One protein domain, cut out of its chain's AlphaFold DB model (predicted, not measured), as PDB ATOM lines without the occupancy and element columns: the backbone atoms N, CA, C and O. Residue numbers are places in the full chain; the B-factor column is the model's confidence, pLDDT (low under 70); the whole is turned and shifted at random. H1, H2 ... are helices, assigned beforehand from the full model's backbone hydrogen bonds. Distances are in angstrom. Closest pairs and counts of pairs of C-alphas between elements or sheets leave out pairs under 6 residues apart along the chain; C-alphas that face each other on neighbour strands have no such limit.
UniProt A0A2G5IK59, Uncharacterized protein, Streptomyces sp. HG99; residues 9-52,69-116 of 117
ATOM      1  N   GLU A   9     100.713-135.075  35.406       75.50
ATOM      2  CA  GLU A   9     101.239-134.329  34.255       75.50
ATOM      3  C   GLU A   9     102.688-133.907  34.483       75.50
ATOM      4  O   GLU A   9     103.548-134.191  33.658       75.50
ATOM      5  N   PHE A  10     102.994-133.371  35.666       81.69
ATOM      6  CA  PHE A  10     104.355-132.993  36.048       81.69
ATOM      7  C   PHE A  10     105.326-134.184  36.000       81.69
ATOM      8  O   PHE A  10     106.469-134.053  35.574       81.69
ATOM      9  N   LYS A  11     104.867-135.380  36.397       80.31
ATOM     10  CA  LYS A  11     105.671-136.610  36.299       80.31
ATOM     11  C   LYS A  11     105.935-137.011  34.850       80.31
ATOM     12  O   LYS A  11     107.017-137.512  34.558       80.31
ATOM     13  N   ALA A  12     104.945-136.856  33.972       76.12
ATOM     14  CA  ALA A  12     105.081-137.177  32.556       76.12
ATOM     15  C   ALA A  12     106.029-136.193  31.861       76.12
ATOM     16  O   ALA A  12     106.919-136.631  31.139       76.12
ATOM     17  N   ASP A  13     105.899-134.904  32.166       79.25
ATOM     18  CA  ASP A  13     106.727-133.834  31.611       79.25
ATOM     19  C   ASP A  13     108.189-133.961  32.063       79.25
ATOM     20  O   ASP A  13     109.108-133.922  31.252       79.25
ATOM     21  N   ALA A  14     108.416-134.282  33.343       80.75
ATOM     22  CA  ALA A  14     109.748-134.575  33.878       80.75
ATOM     23  C   ALA A  14     110.428-135.768  33.181       80.75
ATOM     24  O   ALA A  14     111.636-135.763  32.937       80.75
ATOM     25  N   VAL A  15     109.656-136.815  32.872       79.75
ATOM     26  CA  VAL A  15     110.159-137.996  32.158       79.75
ATOM     27  C   VAL A  15     110.394-137.686  30.679       79.75
ATOM     28  O   VAL A  15     111.390-138.148  30.127       79.75
ATOM     29  N   ALA A  16     109.519-136.903  30.046       81.50
ATOM     30  CA  ALA A  16     109.663-136.474  28.658       81.50
ATOM     31  C   ALA A  16     110.894-135.578  28.469       81.50
ATOM     32  O   ALA A  16     111.651-135.780  27.521       81.50
ATOM     33  N   LEU A  17     111.150-134.670  29.413       82.31
ATOM     34  CA  LEU A  17     112.342-133.825  29.428       82.31
ATOM     35  C   LEU A  17     113.623-134.668  29.494       82.31
ATOM     36  O   LEU A  17     114.538-134.464  28.704       82.31
ATOM     37  N   TYR A  18     113.657-135.683  30.364       78.94
ATOM     38  CA  TYR A  18     114.789-136.616  30.441       78.94
ATOM     39  C   TYR A  18     114.973-137.452  29.162       78.94
ATOM     40  O   TYR A  18     116.096-137.756  28.772       78.94
ATOM     41  N   LEU A  19     113.883-137.856  28.505       74.19
ATOM     42  CA  LEU A  19     113.946-138.637  27.265       74.19
ATOM     43  C   LEU A  19     114.327-137.793  26.039       74.19
ATOM     44  O   LEU A  19     114.795-138.364  25.056       74.19
ATOM     45  N   SER A  20     114.120-136.476  26.095       73.62
ATOM     46  CA  SER A  20     114.422-135.552  24.996       73.62
ATOM     47  C   SER A  20     115.922-135.279  24.862       73.62
ATOM     48  O   SER A  20     116.408-135.164  23.741       73.62
ATOM     49  N   ASP A  21     116.663-135.267  25.976       66.38
ATOM     50  CA  ASP A  21     118.108-135.016  25.997       66.38
ATOM     51  C   ASP A  21     118.882-136.127  26.733       66.38
ATOM     52  O   ASP A  21     119.011-136.103  27.961       66.38
ATOM     53  N   PRO A  22     119.493-137.081  26.002       58.28
ATOM     54  CA  PRO A  22     120.284-138.175  26.578       58.28
ATOM     55  C   PRO A  22     121.549-137.720  27.324       58.28
ATOM     56  O   PRO A  22     122.181-138.525  28.008       58.28
ATOM     57  N   GLY A  23     121.955-136.456  27.153       58.56
ATOM     58  CA  GLY A  23     123.120-135.862  27.809       58.56
ATOM     59  C   GLY A  23     122.843-135.340  29.222       58.56
ATOM     60  O   GLY A  23     123.785-135.160  29.997       58.56
ATOM     61  N   HIS A  24     121.577-135.121  29.589       70.62
ATOM     62  CA  HIS A  24     121.230-134.665  30.930       70.62
ATOM     63  C   HIS A  24     121.194-135.838  31.909       70.62
ATOM     64  O   HIS A  24     120.437-136.799  31.777       70.62
ATOM     65  N   THR A  25     122.019-135.750  32.950       76.44
ATOM     66  CA  THR A  25     121.996-136.731  34.032       76.44
ATOM     67  C   THR A  25     120.723-136.570  34.856       76.44
ATOM     68  O   THR A  25     120.197-135.467  35.026       76.44
ATOM     69  N   PHE A  26     120.255-137.671  35.453       71.00
ATOM     70  CA  PHE A  26     119.130-137.649  36.393       71.00
ATOM     71  C   PHE A  26     119.290-136.599  37.500       71.00
ATOM     72  O   PHE A  26     118.295-136.134  38.036       71.00
ATOM     73  N   GLU A  27     120.526-136.258  37.868       74.44
ATOM     74  CA  GLU A  27     120.846-135.278  38.902       74.44
ATOM     75  C   GLU A  27     120.620-133.834  38.441       74.44
ATOM     76  O   GLU A  27     120.021-133.067  39.188       74.44
ATOM     77  N   SER A  28     121.012-133.485  37.208       78.00
ATOM     78  CA  SER A  28     120.736-132.165  36.620       78.00
ATOM     79  C   SER A  28     119.233-131.929  36.528       78.00
ATOM     80  O   SER A  28     118.716-131.001  37.138       78.00
ATOM     81  N   VAL A  29     118.513-132.850  35.879       79.12
ATOM     82  CA  VAL A  29     117.059-132.736  35.678       79.12
ATOM     83  C   VAL A  29     116.325-132.689  37.017       79.12
ATOM     84  O   VAL A  29     115.408-131.899  37.210       79.12
ATOM     85  N   ALA A  30     116.742-133.509  37.980       78.88
ATOM     86  CA  ALA A  30     116.140-133.501  39.304       78.88
ATOM     87  C   ALA A  30     116.386-132.183  40.052       78.88
ATOM     88  O   ALA A  30     115.471-131.684  40.707       78.88
ATOM     89  N   LYS A  31     117.585-131.603  39.932       81.25
ATOM     90  CA  LYS A  31     117.934-130.316  40.541       81.25
ATOM     91  C   LYS A  31     117.143-129.166  39.919       81.25
ATOM     92  O   LYS A  31     116.620-128.344  40.666       81.25
ATOM     93  N   ASP A  32     116.997-129.162  38.597       80.19
ATOM     94  CA  ASP A  32     116.253-128.135  37.861       80.19
ATOM     95  C   ASP A  32     114.745-128.199  38.159       80.19
ATOM     96  O   ASP A  32     114.090-127.169  38.309       80.19
ATOM     97  N   LEU A  33     114.193-129.406  38.345       80.56
ATOM     98  CA  LEU A  33     112.790-129.609  38.728       80.56
ATOM     99  C   LEU A  33     112.544-129.565  40.248       80.56
ATOM    100  O   LEU A  33     111.398-129.672  40.690       80.56
ATOM    101  N   GLY A  34     113.595-129.457  41.067       81.31
ATOM    102  CA  GLY A  34     113.492-129.505  42.529       81.31
ATOM    103  C   GLY A  34     112.959-130.838  43.079       81.31
ATOM    104  O   GLY A  34     112.378-130.875  44.167       81.31
ATOM    105  N   VAL A  35     113.128-131.936  42.338       80.69
ATOM    106  CA  VAL A  35     112.717-133.292  42.731       80.69
ATOM    107  C   VAL A  35     113.919-134.140  43.135       80.69
ATOM    108  O   VAL A  35     115.067-133.811  42.871       80.69
ATOM    109  N   ASN A  36     113.679-135.271  43.797       77.44
ATOM    110  CA  ASN A  36     114.752-136.215  44.107       77.44
ATOM    111  C   ASN A  36     115.092-137.055  42.859       77.44
ATOM    112  O   ASN A  36     114.189-137.587  42.205       77.44
ATOM    113  N   ARG A  37     116.385-137.246  42.556       76.25
ATOM    114  CA  ARG A  37     116.836-138.064  41.413       76.25
ATOM    115  C   ARG A  37     116.271-139.489  41.452       76.25
ATOM    116  O   ARG A  37     115.958-140.064  40.414       76.25
ATOM    117  N   GLU A  38     116.126-140.073  42.643       71.69
ATOM    118  CA  GLU A  38     115.590-141.432  42.810       71.69
ATOM    119  C   GLU A  38     114.095-141.491  42.456       71.69
ATOM    120  O   GLU A  38     113.605-142.484  41.905       71.69
ATOM    121  N   THR A  39     113.374-140.396  42.703       76.94
ATOM    122  CA  THR A  39     111.972-140.228  42.312       76.94
ATOM    123  C   THR A  39     111.843-140.140  40.792       76.94
ATOM    124  O   THR A  39     111.046-140.881  40.215       76.94
ATOM    125  N   LEU A  40     112.692-139.342  40.136       78.81
ATOM    126  CA  LEU A  40     112.747-139.252  38.674       78.81
ATOM    127  C   LEU A  40     113.085-140.611  38.036       78.81
ATOM    128  O   LEU A  40     112.392-141.064  37.125       78.81
ATOM    129  N   ARG A  41     114.074-141.334  38.579       75.75
ATOM    130  CA  ARG A  41     114.447-142.687  38.126       75.75
ATOM    131  C   ARG A  41     113.286-143.681  38.235       75.75
ATOM    132  O   ARG A  41     113.099-144.525  37.358       75.75
ATOM    133  N   THR A  42     112.483-143.569  39.292       77.50
ATOM    134  CA  THR A  42     111.281-144.393  39.486       77.50
ATOM    135  C   THR A  42     110.204-144.069  38.446       77.50
ATOM    136  O   THR A  42     109.596-144.991  37.898       77.50
ATOM    137  N   TRP A  43     109.996-142.791  38.117       82.75
ATOM    138  CA  TRP A  43     109.039-142.370  37.084       82.75
ATOM    139  C   TRP A  43     109.454-142.825  35.681       82.75
ATOM    140  O   TRP A  43     108.617-143.366  34.962       82.75
ATOM    141  N   VAL A  44     110.740-142.715  35.326       78.19
ATOM    142  CA  VAL A  44     111.276-143.190  34.035       78.19
ATOM    143  C   VAL A  44     111.121-144.709  33.896       78.19
ATOM    144  O   VAL A  44     110.662-145.195  32.863       78.19
ATOM    145  N   ARG A  45     111.422-145.476  34.954       75.12
ATOM    146  CA  ARG A  45     111.207-146.934  34.972       75.12
ATOM    147  C   ARG A  45     109.731-147.303  34.825       75.12
ATOM    148  O   ARG A  45     109.400-148.180  34.033       75.12
ATOM    149  N   ALA A  46     108.841-146.621  35.547       73.00
ATOM    150  CA  ALA A  46     107.399-146.837  35.430       73.00
ATOM    151  C   ALA A  46     106.866-146.463  34.036       73.00
ATOM    152  O   ALA A  46     105.956-147.115  33.530       73.00
ATOM    153  N   HIS A  47     107.438-145.439  33.397       77.12
ATOM    154  CA  HIS A  47     107.098-145.042  32.036       77.12
ATOM    155  C   HIS A  47     107.560-146.076  30.999       77.12
ATOM    156  O   HIS A  47     106.750-146.490  30.175       77.12
ATOM    157  N   ARG A  48     108.802-146.584  31.084       69.44
ATOM    158  CA  ARG A  48     109.280-147.689  30.221       69.44
ATOM    159  C   ARG A  48     108.459-148.967  30.389       69.44
ATOM    160  O   ARG A  48     108.105-149.583  29.392       69.44
ATOM    161  N   ALA A  49     108.090-149.310  31.625       70.19
ATOM    162  CA  ALA A  49     107.239-150.465  31.910       70.19
ATOM    163  C   ALA A  49     105.827-150.333  31.307       70.19
ATOM    164  O   ALA A  49     105.242-151.330  30.898       70.19
ATOM    165  N   ARG A  50     105.282-149.110  31.223       66.25
ATOM    166  CA  ARG A  50     104.005-148.835  30.538       66.25
ATOM    167  C   ARG A  50     104.138-148.768  29.015       66.25
ATOM    168  O   ARG A  50     103.164-149.043  28.327       66.25
ATOM    169  N   GLY A  51     105.314-148.399  28.508       58.41
ATOM    170  CA  GLY A  51     105.619-148.300  27.079       58.41
ATOM    171  C   GLY A  51     106.096-149.601  26.423       58.41
ATOM    172  O   GLY A  51     106.391-149.582  25.235       58.41
ATOM    173  N   GLY A  52     106.201-150.711  27.164       51.72
ATOM    174  CA  GLY A  52     106.619-152.008  26.614       51.72
ATOM    175  C   GLY A  52     108.095-152.091  26.208       51.72
ATOM    176  O   GLY A  52     108.471-153.008  25.490       51.72
ATOM    177  N   LYS A  69     105.489-153.771  50.011       43.28
ATOM    178  CA  LYS A  69     105.236-153.378  48.610       43.28
ATOM    179  C   LYS A  69     103.902-153.898  48.079       43.28
ATOM    180  O   LYS A  69     103.398-153.335  47.119       43.28
ATOM    181  N   ALA A  70     103.369-154.974  48.656       36.81
ATOM    182  CA  ALA A  70     102.101-155.557  48.230       36.81
ATOM    183  C   ALA A  70     100.920-154.674  48.665       36.81
ATOM    184  O   ALA A  70     100.128-154.284  47.817       36.81
ATOM    185  N   ALA A  71     100.899-154.241  49.934       38.72
ATOM    186  CA  ALA A  71      99.877-153.326  50.455       38.72
ATOM    187  C   ALA A  71      99.856-151.981  49.701       38.72
ATOM    188  O   ALA A  71      98.819-151.544  49.220       38.72
ATOM    189  N   THR A  72     101.033-151.388  49.470       54.72
ATOM    190  CA  THR A  72     101.154-150.144  48.686       54.72
ATOM    191  C   THR A  72     100.902-150.327  47.189       54.72
ATOM    192  O   THR A  72     100.686-149.344  46.488       54.72
ATOM    193  N   ARG A  73     100.953-151.555  46.656       48.81
ATOM    194  CA  ARG A  73     100.657-151.822  45.245       48.81
ATOM    195  C   ARG A  73      99.164-151.960  44.999       48.81
ATOM    196  O   ARG A  73      98.692-151.427  44.005       48.81
ATOM    197  N   GLU A  74      98.447-152.624  45.892       50.66
ATOM    198  CA  GLU A  74      96.993-152.747  45.813       50.66
ATOM    199  C   GLU A  74      96.310-151.378  45.956       50.66
ATOM    200  O   GLU A  74      95.473-151.019  45.130       50.66
ATOM    201  N   GLU A  75      96.762-150.554  46.908       50.00
ATOM    202  CA  GLU A  75      96.331-149.155  47.044       50.00
ATOM    203  C   GLU A  75      96.619-148.345  45.769       50.00
ATOM    204  O   GLU A  75      95.742-147.657  45.249       50.00
ATOM    205  N   LEU A  76      97.821-148.487  45.200       49.25
ATOM    206  CA  LEU A  76      98.200-147.798  43.964       49.25
ATOM    207  C   LEU A  76      97.387-148.281  42.751       49.25
ATOM    208  O   LEU A  76      97.093-147.501  41.849       49.25
ATOM    209  N   GLU A  77      97.027-149.563  42.695       56.56
ATOM    210  CA  GLU A  77      96.184-150.135  41.642       56.56
ATOM    211  C   GLU A  77      94.730-149.658  41.766       56.56
ATOM    212  O   GLU A  77      94.109-149.343  40.744       56.56
ATOM    213  N   ALA A  78      94.224-149.498  42.992       63.50
ATOM    214  CA  ALA A  78      92.925-148.891  43.263       63.50
ATOM    215  C   ALA A  78      92.890-147.404  42.864       63.50
ATOM    216  O   ALA A  78      91.956-146.978  42.181       63.50
ATOM    217  N   GLU A  79      93.932-146.630  43.188       56.88
ATOM    218  CA  GLU A  79      94.064-145.235  42.742       56.88
ATOM    219  C   GLU A  79      94.190-145.126  41.212       56.88
ATOM    220  O   GLU A  79      93.616-144.241  40.581       56.88
ATOM    221  N   LEU A  80      94.899-146.051  40.560       55.78
ATOM    222  CA  LEU A  80      94.955-146.089  39.096       55.78
ATOM    223  C   LEU A  80      93.587-146.403  38.482       55.78
ATOM    224  O   LEU A  80      93.266-145.884  37.409       55.78
ATOM    225  N   ALA A  81      92.788-147.254  39.125       69.19
ATOM    226  CA  ALA A  81      91.443-147.578  38.672       69.19
ATOM    227  C   ALA A  81      90.483-146.388  38.828       69.19
ATOM    228  O   ALA A  81      89.748-146.095  37.880       69.19
ATOM    229  N   SER A  82      90.528-145.665  39.955       65.94
ATOM    230  CA  SER A  82      89.706-144.466  40.167       65.94
ATOM    231  C   SER A  82      90.060-143.361  39.168       65.94
ATOM    232  O   SER A  82      89.182-142.888  38.446       65.94
ATOM    233  N   VAL A  83      91.350-143.056  38.993       63.97
ATOM    234  CA  VAL A  83      91.818-142.047  38.025       63.97
ATOM    235  C   VAL A  83      91.419-142.416  36.590       63.97
ATOM    236  O   VAL A  83      91.025-141.559  35.797       63.97
ATOM    237  N   ARG A  84      91.458-143.704  36.222       68.75
ATOM    238  CA  ARG A  84      90.982-144.166  34.903       68.75
ATOM    239  C   ARG A  84      89.471-144.010  34.738       68.75
ATOM    240  O   ARG A  84      89.018-143.687  33.637       68.75
ATOM    241  N   ALA A  85      88.695-144.249  35.793       78.38
ATOM    242  CA  ALA A  85      87.249-144.054  35.773       78.38
ATOM    243  C   ALA A  85      86.895-142.569  35.601       78.38
ATOM    244  O   ALA A  85      86.062-142.237  34.755       78.38
ATOM    245  N   GLU A  86      87.593-141.684  36.310       75.81
ATOM    246  CA  GLU A  86      87.453-140.232  36.175       75.81
ATOM    247  C   GLU A  86      87.789-139.758  34.756       75.81
ATOM    248  O   GLU A  86      86.993-139.045  34.143       75.81
ATOM    249  N   LEU A  87      88.891-140.235  34.163       76.44
ATOM    250  CA  LEU A  87      89.237-139.925  32.769       76.44
ATOM    251  C   LEU A  87      88.161-140.387  31.779       76.44
ATOM    252  O   LEU A  87      87.857-139.688  30.809       76.44
ATOM    253  N   LYS A  88      87.573-141.567  32.002       85.25
ATOM    254  CA  LYS A  88      86.481-142.075  31.164       85.25
ATOM    255  C   LYS A  88      85.251-141.178  31.268       85.25
ATOM    256  O   LYS A  88      84.616-140.918  30.247       85.25
ATOM    257  N   GLN A  89      84.924-140.706  32.468       80.25
ATOM    258  CA  GLN A  89      83.789-139.816  32.682       80.25
ATOM    259  C   GLN A  89      84.036-138.436  32.066       80.25
ATOM    260  O   GLN A  89      83.210-137.969  31.287       80.25
ATOM    261  N   ALA A  90      85.206-137.840  32.297       77.06
ATOM    262  CA  ALA A  90      85.582-136.556  31.709       77.06
ATOM    263  C   ALA A  90      85.520-136.581  30.171       77.06
ATOM    264  O   ALA A  90      85.009-135.652  29.546       77.06
ATOM    265  N   ARG A  91      85.964-137.678  29.541       79.56
ATOM    266  CA  ARG A  91      85.848-137.865  28.082       79.56
ATOM    267  C   ARG A  91      84.397-137.941  27.603       79.56
ATOM    268  O   ARG A  91      84.094-137.415  26.534       79.56
ATOM    269  N   LYS A  92      83.504-138.581  28.365       90.19
ATOM    270  CA  LYS A  92      82.071-138.630  28.033       90.19
ATOM    271  C   LYS A  92      81.430-137.250  28.116       90.19
ATOM    272  O   LYS A  92      80.707-136.880  27.196       90.19
ATOM    273  N   GLU A  93      81.733-136.486  29.162       87.25
ATOM    274  CA  GLU A  93      81.215-135.122  29.313       87.25
ATOM    275  C   GLU A  93      81.720-134.208  28.193       87.25
ATOM    276  O   GLU A  93      80.932-133.506  27.568       87.25
ATOM    277  N   MET A  94      83.008-134.291  27.843       90.69
ATOM    278  CA  MET A  94      83.559-133.566  26.690       90.69
ATOM    279  C   MET A  94      82.835-133.914  25.387       90.69
ATOM    280  O   MET A  94      82.532-133.029  24.585       90.69
ATOM    281  N   HIS A  95      82.516-135.193  25.175       89.94
ATOM    282  CA  HIS A  95      81.756-135.615  24.004       89.94
ATOM    283  C   HIS A  95      80.336-135.032  24.001       89.94
ATOM    284  O   HIS A  95      79.904-134.494  22.982       89.94
ATOM    285  N   LYS A  96      79.637-135.077  25.139       92.69
ATOM    286  CA  LYS A  96      78.289-134.517  25.299       92.69
ATOM    287  C   LYS A  96      78.268-133.006  25.049       92.69
ATOM    288  O   LYS A  96      77.491-132.537  24.223       92.69
ATOM    289  N   LEU A  97      79.176-132.262  25.678       92.31
ATOM    290  CA  LEU A  97      79.303-130.816  25.486       92.31
ATOM    291  C   LEU A  97      79.625-130.456  24.032       92.31
ATOM    292  O   LEU A  97      79.099-129.477  23.503       92.31
ATOM    293  N   SER A  98      80.455-131.254  23.351       89.50
ATOM    294  CA  SER A  98      80.718-131.057  21.922       89.50
ATOM    295  C   SER A  98      79.449-131.217  21.086       89.50
ATOM    296  O   SER A  98      79.209-130.402  20.196       89.50
ATOM    297  N   GLN A  99      78.627-132.233  21.372       92.38
ATOM    298  CA  GLN A  99      77.350-132.433  20.683       92.38
ATOM    299  C   GLN A  99      76.395-131.260  20.929       92.38
ATOM    300  O   GLN A  99      75.832-130.726  19.976       92.38
ATOM    301  N   GLU A 100      76.255-130.815  22.180       96.12
ATOM    302  CA  GLU A 100      75.421-129.663  22.542       96.12
ATOM    303  C   GLU A 100      75.875-128.391  21.820       96.12
ATOM    304  O   GLU A 100      75.063-127.697  21.207       96.12
ATOM    305  N   ARG A 101      77.187-128.117  21.795       95.88
ATOM    306  CA  ARG A 101      77.752-126.971  21.068       95.88
ATOM    307  C   ARG A 101      77.443-127.040  19.574       95.88
ATOM    308  O   ARG A 101      77.161-126.012  18.958       95.88
ATOM    309  N   ASP A 102      77.515-128.221  18.972       94.56
ATOM    310  CA  ASP A 102      77.247-128.386  17.546       94.56
ATOM    311  C   ASP A 102      75.751-128.252  17.221       94.56
ATOM    312  O   ASP A 102      75.410-127.673  16.187       94.56
ATOM    313  N   ILE A 103      74.857-128.700  18.112       94.81
ATOM    314  CA  ILE A 103      73.409-128.450  18.015       94.81
ATOM    315  C   ILE A 103      73.136-126.949  18.098       94.81
ATOM    316  O   ILE A 103      72.477-126.403  17.214       94.81
ATOM    317  N   LEU A 104      73.693-126.268  19.102       94.19
ATOM    318  CA  LEU A 104      73.535-124.823  19.267       94.19
ATOM    319  C   LEU A 104      74.065-124.068  18.052       94.19
ATOM    320  O   LEU A 104      73.370-123.216  17.516       94.19
ATOM    321  N   ARG A 105      75.240-124.432  17.533       93.12
ATOM    322  CA  ARG A 105      75.797-123.816  16.322       93.12
ATOM    323  C   ARG A 105      74.898-124.025  15.101       93.12
ATOM    324  O   ARG A 105      74.764-123.109  14.292       93.12
ATOM    325  N   LYS A 106      74.300-125.210  14.937       92.69
ATOM    326  CA  LYS A 106      73.323-125.474  13.864       92.69
ATOM    327  C   LYS A 106      72.065-124.628  14.044       92.69
ATOM    328  O   LYS A 106      71.626-124.022  13.073       92.69
ATOM    329  N   ALA A 107      71.547-124.532  15.267       92.50
ATOM    330  CA  ALA A 107      70.400-123.692  15.590       92.50
ATOM    331  C   ALA A 107      70.694-122.212  15.310       92.50
ATOM    332  O   ALA A 107      69.927-121.568  14.608       92.50
ATOM    333  N   THR A 108      71.840-121.679  15.751       92.62
ATOM    334  CA  THR A 108      72.242-120.291  15.470       92.62
ATOM    335  C   THR A 108      72.337-120.019  13.972       92.62
ATOM    336  O   THR A 108      71.885-118.974  13.525       92.62
ATOM    337  N   LYS A 109      72.880-120.953  13.175       90.00
ATOM    338  CA  LYS A 109      72.905-120.816  11.709       90.00
ATOM    339  C   LYS A 109      71.501-120.816  11.107       90.00
ATOM    340  O   LYS A 109      71.233-119.998  10.235       90.00
ATOM    341  N   PHE A 110      70.628-121.709  11.568       88.56
ATOM    342  CA  PHE A 110      69.236-121.766  11.126       88.56
ATOM    343  C   PHE A 110      68.514-120.444  11.427       88.56
ATOM    344  O   PHE A 110      68.014-119.801  10.509       88.56
ATOM    345  N   PHE A 111      68.577-119.967  12.674       86.00
ATOM    346  CA  PHE A 111      67.953-118.706  13.082       86.00
ATOM    347  C   PHE A 111      68.546-117.483  12.374       86.00
ATOM    348  O   PHE A 111      67.796-116.619  11.945       86.00
ATOM    349  N   ALA A 112      69.868-117.413  12.187       88.25
ATOM    350  CA  ALA A 112      70.496-116.318  11.445       88.25
ATOM    351  C   ALA A 112      70.108-116.297   9.955       88.25
ATOM    352  O   ALA A 112      70.128-115.235   9.344       88.25
ATOM    353  N   THR A 113      69.759-117.451   9.374       82.81
ATOM    354  CA  THR A 113      69.310-117.541   7.975       82.81
ATOM    355  C   THR A 113      67.823-117.196   7.842       82.81
ATOM    356  O   THR A 113      67.453-116.507   6.898       82.81
ATOM    357  N   GLU A 114      66.970-117.624   8.782       74.44
ATOM    358  CA  GLU A 114      65.526-117.328   8.750       74.44
ATOM    359  C   GLU A 114      65.159-115.924   9.260       74.44
ATOM    360  O   GLU A 114      64.138-115.381   8.851       74.44
ATOM    361  N   MET A 115      65.977-115.296  10.112       62.19
ATOM    362  CA  MET A 115      65.739-113.926  10.601       62.19
ATOM    363  C   MET A 115      66.291-112.830   9.671       62.19
ATOM    364  O   MET A 115      66.415-111.683  10.095       62.19
ATOM    365  N   ASN A 116      66.623-113.151   8.420       57.88
ATOM    366  CA  ASN A 116      67.032-112.165   7.420       57.88
ATOM    367  C   ASN A 116      65.790-111.515   6.773       57.88
ATOM    368  O   ASN A 116      65.388-111.908   5.676       57.88
TER     369      ASN A 116
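AT A GLANCE: This is residues 9 to 52 and 69 to 116 of the 117 residues of an uncharacterized protein of Streptomyces sp. HG99 (UniProt A0A2G5IK59). A small head of three short, crossed helices, H1, H2 and H3, is accompanied by one long, straight helix, H4, which stands free of it and makes the longest axis. The printed part has 92 residues with four named helices, H1 to H4 in chain order, and no named strand: all helix. It is extended, with a radius of gyration of the C-alphas of 22.2 A and spans of 66 by 36 by 26 A.

IN THESE COORDINATES: Find C-alpha 9 at (101.239, -134.329, 34.255); from there H1 runs to residue 20. H2 holds residues 26 to 32 and H3 residues 37 to 50, 20.0 A long. H4, residues 69 to 114, runs 66.8 A to C-alpha 114 at (65.526, -117.328, 8.750).

HOW THE PARTS SIT: Look at Val 15 and Val 44, the closest C-alphas of H1 and H3, 5.6 A apart; these helices touch, about perpendicular at 88 degrees, H1 with residues 11 to 15 alone. H1, with residues 14 to 18 alone, touches H2 at a steep tilt of 57 degrees, closest at Tyr 18 and Val 29, C-alphas 6.9 A apart. H3, with residues 37 to 41 alone, touches H2 at a steep tilt of 65 degrees, closest at Ala 30 and Arg 37, C-alphas 5.1 A apart. H4 is apart from H1, H2 and H3. In H1, H2, H3 and H4 every O i to N i+4 pair is within hydrogen-bond range.

THE WHOLE: Residues 53 to 68 are not printed; C-alphas 52 and 69 are 22.1 A apart across the cut. Confidence is under 70 in 25 residues, among them 69 to 84.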